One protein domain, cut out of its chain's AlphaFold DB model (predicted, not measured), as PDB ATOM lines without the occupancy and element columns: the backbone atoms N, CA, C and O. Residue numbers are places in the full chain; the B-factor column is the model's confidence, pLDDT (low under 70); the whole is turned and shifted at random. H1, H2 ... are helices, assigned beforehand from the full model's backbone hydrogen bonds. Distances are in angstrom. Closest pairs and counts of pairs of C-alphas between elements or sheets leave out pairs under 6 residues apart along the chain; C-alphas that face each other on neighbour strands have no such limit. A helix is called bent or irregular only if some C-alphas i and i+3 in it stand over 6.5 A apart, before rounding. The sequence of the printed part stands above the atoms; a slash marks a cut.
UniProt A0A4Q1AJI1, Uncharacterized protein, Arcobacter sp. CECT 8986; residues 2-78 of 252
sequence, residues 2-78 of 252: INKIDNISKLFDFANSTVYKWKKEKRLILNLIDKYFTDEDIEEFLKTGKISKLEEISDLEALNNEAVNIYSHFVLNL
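Overview. This is residues 2 to 78 of the 252 residues of an uncharacterized protein of Arcobacter sp. CECT 8986 (UniProt A0A4Q1AJI1). A long single helix, H5, sticks out with its residues 55 to 75 as a straight arm from a small head of four short helices. In the head H1 to H4 come round in a loose ring, in which H4 returns to H1, while H3 stands across from H1 without touching a helix. The printed part has 77 residues with five named helices, H1 to H5 in chain order, and no named strand; the class is all helix. The whole is extended, with a radius of gyration of the C-alphas of 19.6 A and spans of 66 by 24 by 17 A; the arm makes the length.

Along the chain. H5 is the longest helix, residues 52 to 75, and measures 33.9 A from C-alpha 52 at (238.528, 233.767, 177.392) to C-alpha 75 at (252.316, 258.464, 196.130). H4, residues 39 to 48, is 14.5 A long. H3 spans residues 28 to 36 and 12.4 A, and H2 spans residues 16 to 24 and 12.7 A. H1, residues 4 to 12, is 12.5 A long and begins with C-alpha 4 at (223.076, 226.602, 169.444). No helix is bent.

Arrangement. Residues 55 to 78, of which 55 to 75 belong to H5, stand free. H5 touches no helix; H4 and H5 are near each other, with 5 pairs of C-alphas within 10 A and the closest 8.1 A apart. H4 touches H1, and their closest C-alphas, those of Lys 4 and Asp 39, are 5.5 A apart. H1 and H4 run the same way at a steep tilt of 36 degrees, only just past shallow. H1 also touches H2, with the closest C-alphas, of Ser 9 and Asn 16, 5.4 A apart; their lines are about perpendicular, at 74 degrees. H2 and H3 are close but not clearly touching: their closest C-alphas, of Lys 23 and Leu 30, are 7.0 A apart, and their lines are about perpendicular, at 86 degrees. H3 is apart from H1, H4 and H5. Every O i to N i+4 pair is within hydrogen-bond range in H1, H2, H3 and H4; in H5 it is 19 of 20.

Size, cuts and confidence. The C-alphas of Ser 17 and Leu 78 are the two farthest apart, at 66.0 A. Without the stretch that stands free, the body has 53 residues and spans 31 by 20 by 16 A. The printed part has no cut, and the four links between helices are tight. The mean pLDDT of the printed part is 76.7; residue 2 and residues 56 to 78 are under 70, and the mean of H5 is 50.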
ATOM      1  N   ILE A   2     227.149 225.653 163.236       52.16
ATOM      2  CA  ILE A   2     226.784 224.725 164.311       52.16
ATOM      3  C   ILE A   2     225.485 225.267 164.929       52.16
ATOM      4  O   ILE A   2     225.191 226.454 164.806       52.16
ATOM      5  N   ASN A   3     224.647 224.397 165.486       76.75
ATOM      6  CA  ASN A   3     223.350 224.784 166.029       76.75
ATOM      7  C   ASN A   3     223.482 225.072 167.531       76.75
ATOM      8  O   ASN A   3     223.875 224.171 168.273       76.75
ATOM      9  N   LYS A   4     223.085 226.265 168.006       81.62
ATOM     10  CA  LYS A   4     223.076 226.602 169.444       81.62
ATOM     11  C   LYS A   4     222.429 225.529 170.317       81.62
ATOM     12  O   LYS A   4     222.862 225.283 171.439       81.62
ATOM     13  N   ILE A   5     221.400 224.861 169.793       87.56
ATOM     14  CA  ILE A   5     220.678 223.789 170.486       87.56
ATOM     15  C   ILE A   5     221.582 222.577 170.759       87.56
ATOM     16  O   ILE A   5     221.463 221.998 171.835       87.56
ATOM     17  N   ASP A   6     222.515 222.243 169.862       90.94
ATOM     18  CA  ASP A   6     223.494 221.169 170.075       90.94
ATOM     19  C   ASP A   6     224.540 221.577 171.123       90.94
ATOM     20  O   ASP A   6     224.987 220.747 171.911       90.94
ATOM     21  N   ASN A   7     224.939 222.852 171.160       92.12
ATOM     22  CA  ASN A   7     225.898 223.347 172.153       92.12
ATOM     23  C   ASN A   7     225.258 223.425 173.553       92.12
ATOM     24  O   ASN A   7     225.848 222.951 174.519       92.12
ATOM     25  N   ILE A   8     224.008 223.885 173.663       92.06
ATOM     26  CA  ILE A   8     223.226 223.833 174.912       92.06
ATOM     27  C   ILE A   8     222.928 222.379 175.329       92.06
ATOM     28  O   ILE A   8     222.981 222.066 176.515       92.06
ATOM     29  N   SER A   9     222.656 221.476 174.378       93.50
ATOM     30  CA  SER A   9     222.484 220.037 174.643       93.50
ATOM     31  C   SER A   9     223.721 219.427 175.307       93.50
ATOM     32  O   SER A   9     223.587 218.779 176.344       93.50
ATOM     33  N   LYS A  10     224.916 219.689 174.759       94.06
ATOM     34  CA  LYS A  10     226.193 219.216 175.316       94.06
ATOM     35  C   LYS A  10     226.484 219.844 176.680       94.06
ATOM     36  O   LYS A  10     226.905 219.136 177.585       94.06
ATOM     37  N   LEU A  11     226.232 221.148 176.837       93.69
ATOM     38  CA  LEU A  11     226.514 221.903 178.067       93.69
ATOM     39  C   LEU A  11     225.786 221.340 179.298       93.69
ATOM     40  O   LEU A  11     226.316 221.403 180.403       93.69
ATOM     41  N   PHE A  12     224.582 220.795 179.105       92.31
ATOM     42  CA  PHE A  12     223.769 220.218 180.177       92.31
ATOM     43  C   PHE A  12     223.685 218.680 180.163       92.31
ATOM     44  O   PHE A  12     222.982 218.123 181.001       92.31
ATOM     45  N   ASP A  13     224.356 217.999 179.227       92.88
ATOM     46  CA  ASP A  13     224.243 216.548 178.984       92.88
ATOM     47  C   ASP A  13     222.786 216.051 178.816       92.88
ATOM     48  O   ASP A  13     222.355 215.031 179.357       92.88
ATOM     49  N   PHE A  14     221.980 216.802 178.052       92.50
ATOM     50  CA  PHE A  14     220.595 216.438 177.724       92.50
ATOM     51  C   PHE A  14     220.388 216.343 176.214       92.50
ATOM     52  O   PHE A  14     220.875 217.180 175.461       92.50
ATOM     53  N   ALA A  15     219.548 215.415 175.750       92.69
ATOM     54  CA  ALA A  15     219.156 215.352 174.341       92.69
ATOM     55  C   ALA A  15     218.479 216.653 173.845       92.69
ATOM     56  O   ALA A  15     217.666 217.250 174.555       92.69
ATOM     57  N   ASN A  16     218.728 217.033 172.583       92.38
ATOM     58  CA  ASN A  16     218.146 218.207 171.907       92.38
ATOM     59  C   ASN A  16     216.631 218.389 172.131       92.38
ATOM     60  O   ASN A  16     216.146 219.514 172.259       92.38
ATOM     61  N   SER A  17     215.863 217.296 172.194       93.25
ATOM     62  CA  SER A  17     214.415 217.309 172.452       93.25
ATOM     63  C   SER A  17     214.044 217.975 173.786       93.25
ATOM     64  O   SER A  17     213.032 218.677 173.856       93.25
ATOM     65  N   THR A  18     214.881 217.832 174.817       94.06
ATOM     66  CA  THR A  18     214.750 218.529 176.105       94.06
ATOM     67  C   THR A  18     214.951 220.032 175.939       94.06
ATOM     68  O   THR A  18     214.141 220.806 176.444       94.06
ATOM     69  N   VAL A  19     215.950 220.461 175.158       91.62
ATOM     70  CA  VAL A  19     216.207 221.885 174.866       91.62
ATOM     71  C   VAL A  19     215.034 222.509 174.093       91.62
ATOM     72  O   VAL A  19     214.538 223.571 174.471       91.62
ATOM     73  N   TYR A  20     214.497 221.820 173.075       92.62
ATOM     74  CA  TYR A  20     213.281 222.254 172.369       92.62
ATOM     75  C   TYR A  20     212.060 222.357 173.300       92.62
ATOM     76  O   TYR A  20     211.270 223.297 173.177       92.62
ATOM     77  N   LYS A  21     211.895 221.418 174.242       94.81
ATOM     78  CA  LYS A  21     210.835 221.468 175.261       94.81
ATOM     79  C   LYS A  21     211.025 222.662 176.202       94.81
ATOM     80  O   LYS A  21     210.089 223.430 176.395       94.81
ATOM     81  N   TRP A  22     212.235 222.878 176.712       94.06
ATOM     82  CA  TRP A  22     212.575 224.010 177.580       94.06
ATOM     83  C   TRP A  22     212.368 225.368 176.895       94.06
ATOM     84  O   TRP A  22     211.907 226.308 177.545       94.06
ATOM     85  N   LYS A  23     212.627 225.466 175.582       90.69
ATOM     86  CA  LYS A  23     212.370 226.680 174.786       90.69
ATOM     87  C   LYS A  23     210.869 226.958 174.626       90.69
ATOM     88  O   LYS A  23     210.457 228.110 174.729       90.69
ATOM     89  N   LYS A  24     210.033 225.919 174.479       93.31
ATOM     90  CA  LYS A  24     208.557 226.044 174.524       93.31
ATOM     91  C   LYS A  24     208.040 226.419 175.918       93.31
ATOM     92  O   LYS A  24     207.137 227.239 176.028       93.31
ATOM     93  N   GLU A  25     208.638 225.864 176.970       94.06
ATOM     94  CA  GLU A  25     208.341 226.180 178.377       94.06
ATOM     95  C   GLU A  25     208.894 227.548 178.836       94.06
ATOM     96  O   GLU A  25     208.674 227.929 179.984       94.06
ATOM     97  N   LYS A  26     209.613 228.288 177.973       91.75
ATOM     98  CA  LYS A  26     210.265 229.577 178.283       91.75
ATOM     99  C   LYS A  26     211.150 229.525 179.543       91.75
ATOM    100  O   LYS A  26     211.170 230.464 180.340       91.75
ATOM    101  N   ARG A  27     211.878 228.417 179.740       92.00
ATOM    102  CA  ARG A  27     212.756 228.201 180.905       92.00
ATOM    103  C   ARG A  27     213.790 229.326 181.019       92.00
ATOM    104  O   ARG A  27     214.617 229.489 180.126       92.00
ATOM    105  N   LEU A  28     213.788 230.040 182.147       94.38
ATOM    106  CA  LEU A  28     214.614 231.238 182.370       94.38
ATOM    107  C   LEU A  28     216.120 231.020 182.141       94.38
ATOM    108  O   LEU A  28     216.795 231.936 181.683       94.38
ATOM    109  N   ILE A  29     216.636 229.810 182.389       93.00
ATOM    110  CA  ILE A  29     218.040 229.458 182.124       93.00
ATOM    111  C   ILE A  29     218.419 229.585 180.639       93.00
ATOM    112  O   ILE A  29     219.522 230.022 180.332       93.00
ATOM    113  N   LEU A  30     217.497 229.289 179.713       91.06
ATOM    114  CA  LEU A  30     217.737 229.505 178.284       91.06
ATOM    115  C   LEU A  30     217.771 230.997 177.950       91.06
ATOM    116  O   LEU A  30     218.617 231.407 177.173       91.06
ATOM    117  N   ASN A  31     216.911 231.811 178.570       89.62
ATOM    118  CA  ASN A  31     216.915 233.264 178.372       89.62
ATOM    119  C   ASN A  31     218.203 233.907 178.918       89.62
ATOM    120  O   ASN A  31     218.690 234.873 178.341       89.62
ATOM    121  N   LEU A  32     218.753 233.380 180.018       93.19
ATOM    122  CA  LEU A  32     220.043 233.808 180.567       93.19
ATOM    123  C   LEU A  32     221.176 233.475 179.587       93.19
ATOM    124  O   LEU A  32     221.961 234.357 179.247       93.19
ATOM    125  N   ILE A  33     221.219 232.238 179.086       92.38
ATOM    126  CA  ILE A  33     222.223 231.812 178.103       92.38
ATOM    127  C   ILE A  33     222.095 232.621 176.804       92.38
ATOM    128  O   ILE A  33     223.081 233.184 176.344       92.38
ATOM    129  N   ASP A  34     220.886 232.762 176.252       88.69
ATOM    130  CA  ASP A  34     220.633 233.520 175.020       88.69
ATOM    131  C   ASP A  34     220.911 235.031 175.152       88.69
ATOM    132  O   ASP A  34     221.178 235.669 174.137       88.69
ATOM    133  N   LYS A  35     220.883 235.606 176.366       92.62
ATOM    134  CA  LYS A  35     221.171 237.033 176.599       92.62
ATOM    135  C   LYS A  35     222.658 237.342 176.802       92.62
ATOM    136  O   LYS A  35     223.095 238.417 176.401       92.62
ATOM    137  N   TYR A  36     223.407 236.457 177.461       92.38
ATOM    138  CA  TYR A  36     224.778 236.745 177.911       92.38
ATOM    139  C   TYR A  36     225.869 235.945 177.182       92.38
ATOM    140  O   TYR A  36     227.037 236.312 177.288       92.38
ATOM    141  N   PHE A  37     225.509 234.894 176.433       92.81
ATOM    142  CA  PHE A  37     226.466 233.990 175.790       92.81
ATOM    143  C   PHE A  37     226.133 233.742 174.308       92.81
ATOM    144  O   PHE A  37     225.000 233.393 173.937       92.81
ATOM    145  N   THR A  38     227.141 233.900 173.452       92.31
ATOM    146  CA  THR A  38     227.086 233.547 172.030       92.31
ATOM    147  C   THR A  38     227.251 232.036 171.834       92.31
ATOM    148  O   THR A  38     227.500 231.283 172.779       92.31
ATOM    149  N   ASP A  39     227.083 231.560 170.603       90.19
ATOM    150  CA  ASP A  39     227.258 230.144 170.270       90.19
ATOM    151  C   ASP A  39     228.735 229.727 170.399       90.19
ATOM    152  O   ASP A  39     229.029 228.600 170.806       90.19
ATOM    153  N   GLU A  40     229.641 230.667 170.105       92.25
ATOM    154  CA  GLU A  40     231.094 230.557 170.216       92.25
ATOM    155  C   GLU A  40     231.558 230.504 171.676       92.25
ATOM    156  O   GLU A  40     232.385 229.655 171.987       92.25
ATOM    157  N   ASP A  41     230.997 231.324 172.579       92.94
ATOM    158  CA  ASP A  41     231.320 231.272 174.019       92.94
ATOM    159  C   ASP A  41     231.052 229.872 174.599       92.94
ATOM    160  O   ASP A  41     231.847 229.314 175.355       92.94
ATOM    161  N   ILE A  42     229.907 229.284 174.230       94.12
ATOM    162  CA  ILE A  42     229.506 227.952 174.694       94.12
ATOM    163  C   ILE A  42     230.396 226.883 174.047       94.12
ATOM    164  O   ILE A  42     230.765 225.907 174.699       94.12
ATOM    165  N   GLU A  43     230.768 227.049 172.773       93.62
ATOM    166  CA  GLU A  43     231.688 226.136 172.091       93.62
ATOM    167  C   GLU A  43     233.123 226.213 172.641       93.62
ATOM    168  O   GLU A  43     233.808 225.190 172.682       93.62
ATOM    169  N   GLU A  44     233.576 227.388 173.085       93.75
ATOM    170  CA  GLU A  44     234.842 227.562 173.795       93.75
ATOM    171  C   GLU A  44     234.801 226.821 175.134       93.75
ATOM    172  O   GLU A  44     235.612 225.920 175.355       93.75
ATOM    173  N   PHE A  45     233.796 227.105 175.971       95.50
ATOM    174  CA  PHE A  45     233.642 226.483 177.287       95.50
ATOM    175  C   PHE A  45     233.585 224.953 177.215       95.50
ATOM    176  O   PHE A  45     234.227 224.266 178.010       95.50
ATOM    177  N   LEU A  46     232.894 224.401 176.211       94.00
ATOM    178  CA  LEU A  46     232.833 222.958 175.948       94.00
ATOM    179  C   LEU A  46     234.180 222.324 175.548       94.00
ATOM    180  O   LEU A  46     234.310 221.103 175.622       94.00
ATOM    181  N   LYS A  47     235.165 223.115 175.104       94.94
ATOM    182  CA  LYS A  47     236.513 222.649 174.720       94.94
ATOM    183  C   LYS A  47     237.564 222.904 175.799       94.94
ATOM    184  O   LYS A  47     238.484 222.101 175.935       94.94
ATOM    185  N   THR A  48     237.472 224.027 176.510       93.81
ATOM    186  CA  THR A  48     238.532 224.542 177.396       93.81
ATOM    187  C   THR A  48     238.159 224.521 178.880       93.81
ATOM    188  O   THR A  48     239.045 224.613 179.726       93.81
ATOM    189  N   GLY A  49     236.863 224.430 179.209       92.06
ATOM    190  CA  GLY A  49     236.339 224.685 180.554       92.06
ATOM    191  C   GLY A  49     236.355 226.166 180.967       92.06
ATOM    192  O   GLY A  49     236.156 226.458 182.144       92.06
ATOM    193  N   LYS A  50     236.617 227.087 180.027       91.00
ATOM    194  CA  LYS A  50     236.778 228.537 180.234       91.00
ATOM    195  C   LYS A  50     236.128 229.341 179.102       91.00
ATOM    196  O   LYS A  50     235.797 228.789 178.057       91.00
ATOM    197  N   ILE A  51     235.951 230.644 179.311       90.88
ATOM    198  CA  ILE A  51     235.493 231.591 178.281       90.88
ATOM    199  C   ILE A  51     236.458 232.776 178.312       90.88
ATOM    200  O   ILE A  51     236.418 233.557 179.261       90.88
ATOM    201  N   SER A  52     237.332 232.911 177.313       83.81
ATOM    202  CA  SER A  52     238.528 233.767 177.392       83.81
ATOM    203  C   SER A  52     238.208 235.218 177.761       83.81
ATOM    204  O   SER A  52     238.842 235.765 178.656       83.81
ATOM    205  N   LYS A  53     237.147 235.808 177.193       81.06
ATOM    206  CA  LYS A  53     236.721 237.189 177.508       81.06
ATOM    207  C   LYS A  53     236.259 237.409 178.959       81.06
ATOM    208  O   LYS A  53     236.112 238.551 179.375       81.06
ATOM    209  N   LEU A  54     235.957 236.345 179.713       78.94
ATOM    210  CA  LEU A  54     235.622 236.419 181.142       78.94
ATOM    211  C   LEU A  54     236.872 236.238 182.015       78.94
ATOM    212  O   LEU A  54     236.988 236.880 183.055       78.94
ATOM    213  N   GLU A  55     237.826 235.419 181.563       77.25
ATOM    214  CA  GLU A  55     239.146 235.287 182.190       77.25
ATOM    215  C   GLU A  55     239.929 236.610 182.070       77.25
ATOM    216  O   GLU A  55     240.417 237.123 183.075       77.25
ATOM    217  N   GLU A  56     239.947 237.218 180.875       60.41
ATOM    218  CA  GLU A  56     240.595 238.507 180.580       60.41
ATOM    219  C   GLU A  56     240.127 239.633 181.512       60.41
ATOM    220  O   GLU A  56     240.943 240.435 181.960       60.41
ATOM    221  N   ILE A  57     238.832 239.681 181.853       54.94
ATOM    222  CA  ILE A  57     238.293 240.659 182.811       54.94
ATOM    223  C   ILE A  57     238.888 240.426 184.206       54.94
ATOM    224  O   ILE A  57     239.315 241.383 184.846       54.94
ATOM    225  N   SER A  58     238.985 239.172 184.659       50.75
ATOM    226  CA  SER A  58     239.561 238.855 185.973       50.75
ATOM    227  C   SER A  58     241.071 239.131 186.056       50.75
ATOM    228  O   SER A  58     241.549 239.627 187.078       50.75
ATOM    229  N   ASP A  59     241.814 238.901 184.967       43.94
ATOM    230  CA  ASP A  59     243.234 239.255 184.873       43.94
ATOM    231  C   ASP A  59     243.425 240.784 184.832       43.94
ATOM    232  O   ASP A  59     244.322 241.312 185.492       43.94
ATOM    233  N   LEU A  60     242.559 241.524 184.128       38.97
ATOM    234  CA  LEU A  60     242.564 242.993 184.117       38.97
ATOM    235  C   LEU A  60     242.205 243.586 185.485       38.97
ATOM    236  O   LEU A  60     242.857 244.537 185.916       38.97
ATOM    237  N   GLU A  61     241.228 243.025 186.201       42.34
ATOM    238  CA  GLU A  61     240.915 243.417 187.579       42.34
ATOM    239  C   GLU A  61     242.100 243.149 188.517       42.34
ATOM    240  O   GLU A  61     242.455 244.016 189.319       42.34
ATOM    241  N   ALA A  62     242.760 241.991 188.409       37.38
ATOM    242  CA  ALA A  62     243.943 241.670 189.207       37.38
ATOM    243  C   ALA A  62     245.111 242.635 188.923       37.38
ATOM    244  O   ALA A  62     245.693 243.193 189.856       37.38
ATOM    245  N   LEU A  63     245.404 242.894 187.644       35.38
ATOM    246  CA  LEU A  63     246.436 243.837 187.205       35.38
ATOM    247  C   LEU A  63     246.128 245.277 187.630       35.38
ATOM    248  O   LEU A  63     247.039 245.993 188.044       35.38
ATOM    249  N   ASN A  64     244.864 245.707 187.570       40.59
ATOM    250  CA  ASN A  64     244.458 247.035 188.025       40.59
ATOM    251  C   ASN A  64     244.611 247.163 189.549       40.59
ATOM    252  O   ASN A  64     245.197 248.127 190.030       40.59
ATOM    253  N   ASN A  65     244.192 246.154 190.320       41.12
ATOM    254  CA  ASN A  65     244.407 246.128 191.768       41.12
ATOM    255  C   ASN A  65     245.904 246.172 192.134       41.12
ATOM    256  O   ASN A  65     246.288 246.905 193.048       41.12
ATOM    257  N   GLU A  66     246.777 245.445 191.430       39.25
ATOM    258  CA  GLU A  66     248.229 245.526 191.656       39.25
ATOM    259  C   GLU A  66     248.798 246.899 191.249       39.25
ATOM    260  O   GLU A  66     249.562 247.499 192.010       39.25
ATOM    261  N   ALA A  67     248.368 247.456 190.112       40.19
ATOM    262  CA  ALA A  67     248.764 248.789 189.664       40.19
ATOM    263  C   ALA A  67     248.345 249.886 190.656       40.19
ATOM    264  O   ALA A  67     249.173 250.725 191.008       40.19
ATOM    265  N   VAL A  68     247.106 249.858 191.162       42.41
ATOM    266  CA  VAL A  68     246.613 250.783 192.196       42.41
ATOM    267  C   VAL A  68     247.458 250.670 193.463       42.41
ATOM    268  O   VAL A  68     247.934 251.688 193.955       42.41
ATOM    269  N   ASN A  69     247.754 249.456 193.943       44.00
ATOM    270  CA  ASN A  69     248.644 249.268 195.095       44.00
ATOM    271  C   ASN A  69     250.050 249.857 194.854       44.00
ATOM    272  O   ASN A  69     250.611 250.494 195.747       44.00
ATOM    273  N   ILE A  70     250.610 249.707 193.647       43.09
ATOM    274  CA  ILE A  70     251.905 250.298 193.265       43.09
ATOM    275  C   ILE A  70     251.825 251.832 193.198       43.09
ATOM    276  O   ILE A  70     252.736 252.501 193.691       43.09
ATOM    277  N   TYR A  71     250.755 252.406 192.640       44.81
ATOM    278  CA  TYR A  71     250.550 253.857 192.571       44.81
ATOM    279  C   TYR A  71     250.326 254.472 193.953       44.81
ATOM    280  O   TYR A  71     251.001 255.445 194.289       44.81
ATOM    281  N   SER A  72     249.469 253.886 194.793       45.12
ATOM    282  CA  SER A  72     249.287 254.317 196.182       45.12
ATOM    283  C   SER A  72     250.598 254.222 196.962       45.12
ATOM    284  O   SER A  72     250.975 255.178 197.633       45.12
ATOM    285  N   HIS A  73     251.355 253.127 196.828       45.38
ATOM    286  CA  HIS A  73     252.658 253.006 197.485       45.38
ATOM    287  C   HIS A  73     253.697 253.998 196.934       45.38
ATOM    288  O   HIS A  73     254.542 254.468 197.689       45.38
ATOM    289  N   PHE A  74     253.645 254.364 195.651       46.41
ATOM    290  CA  PHE A  74     254.486 255.427 195.093       46.41
ATOM    291  C   PHE A  74     254.126 256.796 195.685       46.41
ATOM    292  O   PHE A  74     255.008 257.459 196.228       46.41
ATOM    293  N   VAL A  75     252.845 257.180 195.638       46.09
ATOM    294  CA  VAL A  75     252.316 258.464 196.130       46.09
ATOM    295  C   VAL A  75     252.582 258.649 197.627       46.09
ATOM    296  O   VAL A  75     253.113 259.683 198.025       46.09
ATOM    297  N   LEU A  76     252.315 257.627 198.448       46.31
ATOM    298  CA  LEU A  76     252.540 257.652 199.903       46.31
ATOM    299  C   LEU A  76     254.031 257.684 200.306       46.31
ATOM    300  O   LEU A  76     254.338 257.898 201.474       46.31
ATOM    301  N   ASN A  77     254.958 257.473 199.362       46.22
ATOM    302  CA  ASN A  77     256.409 257.589 199.568       46.22
ATOM    303  C   ASN A  77     257.017 258.861 198.937       46.22
ATOM    304  O   ASN A  77     258.246 258.982 198.877       46.22
ATOM    305  N   LEU A  78     256.201 259.798 198.439       45.62
ATOM    306  CA  LEU A  78     256.669 261.124 198.031       45.62
ATOM    307  C   LEU A  78     256.715 262.064 199.242       45.62
ATOM    308  O   LEU A  78     255.796 262.089 200.059       45.62
TER     309      LEU A  78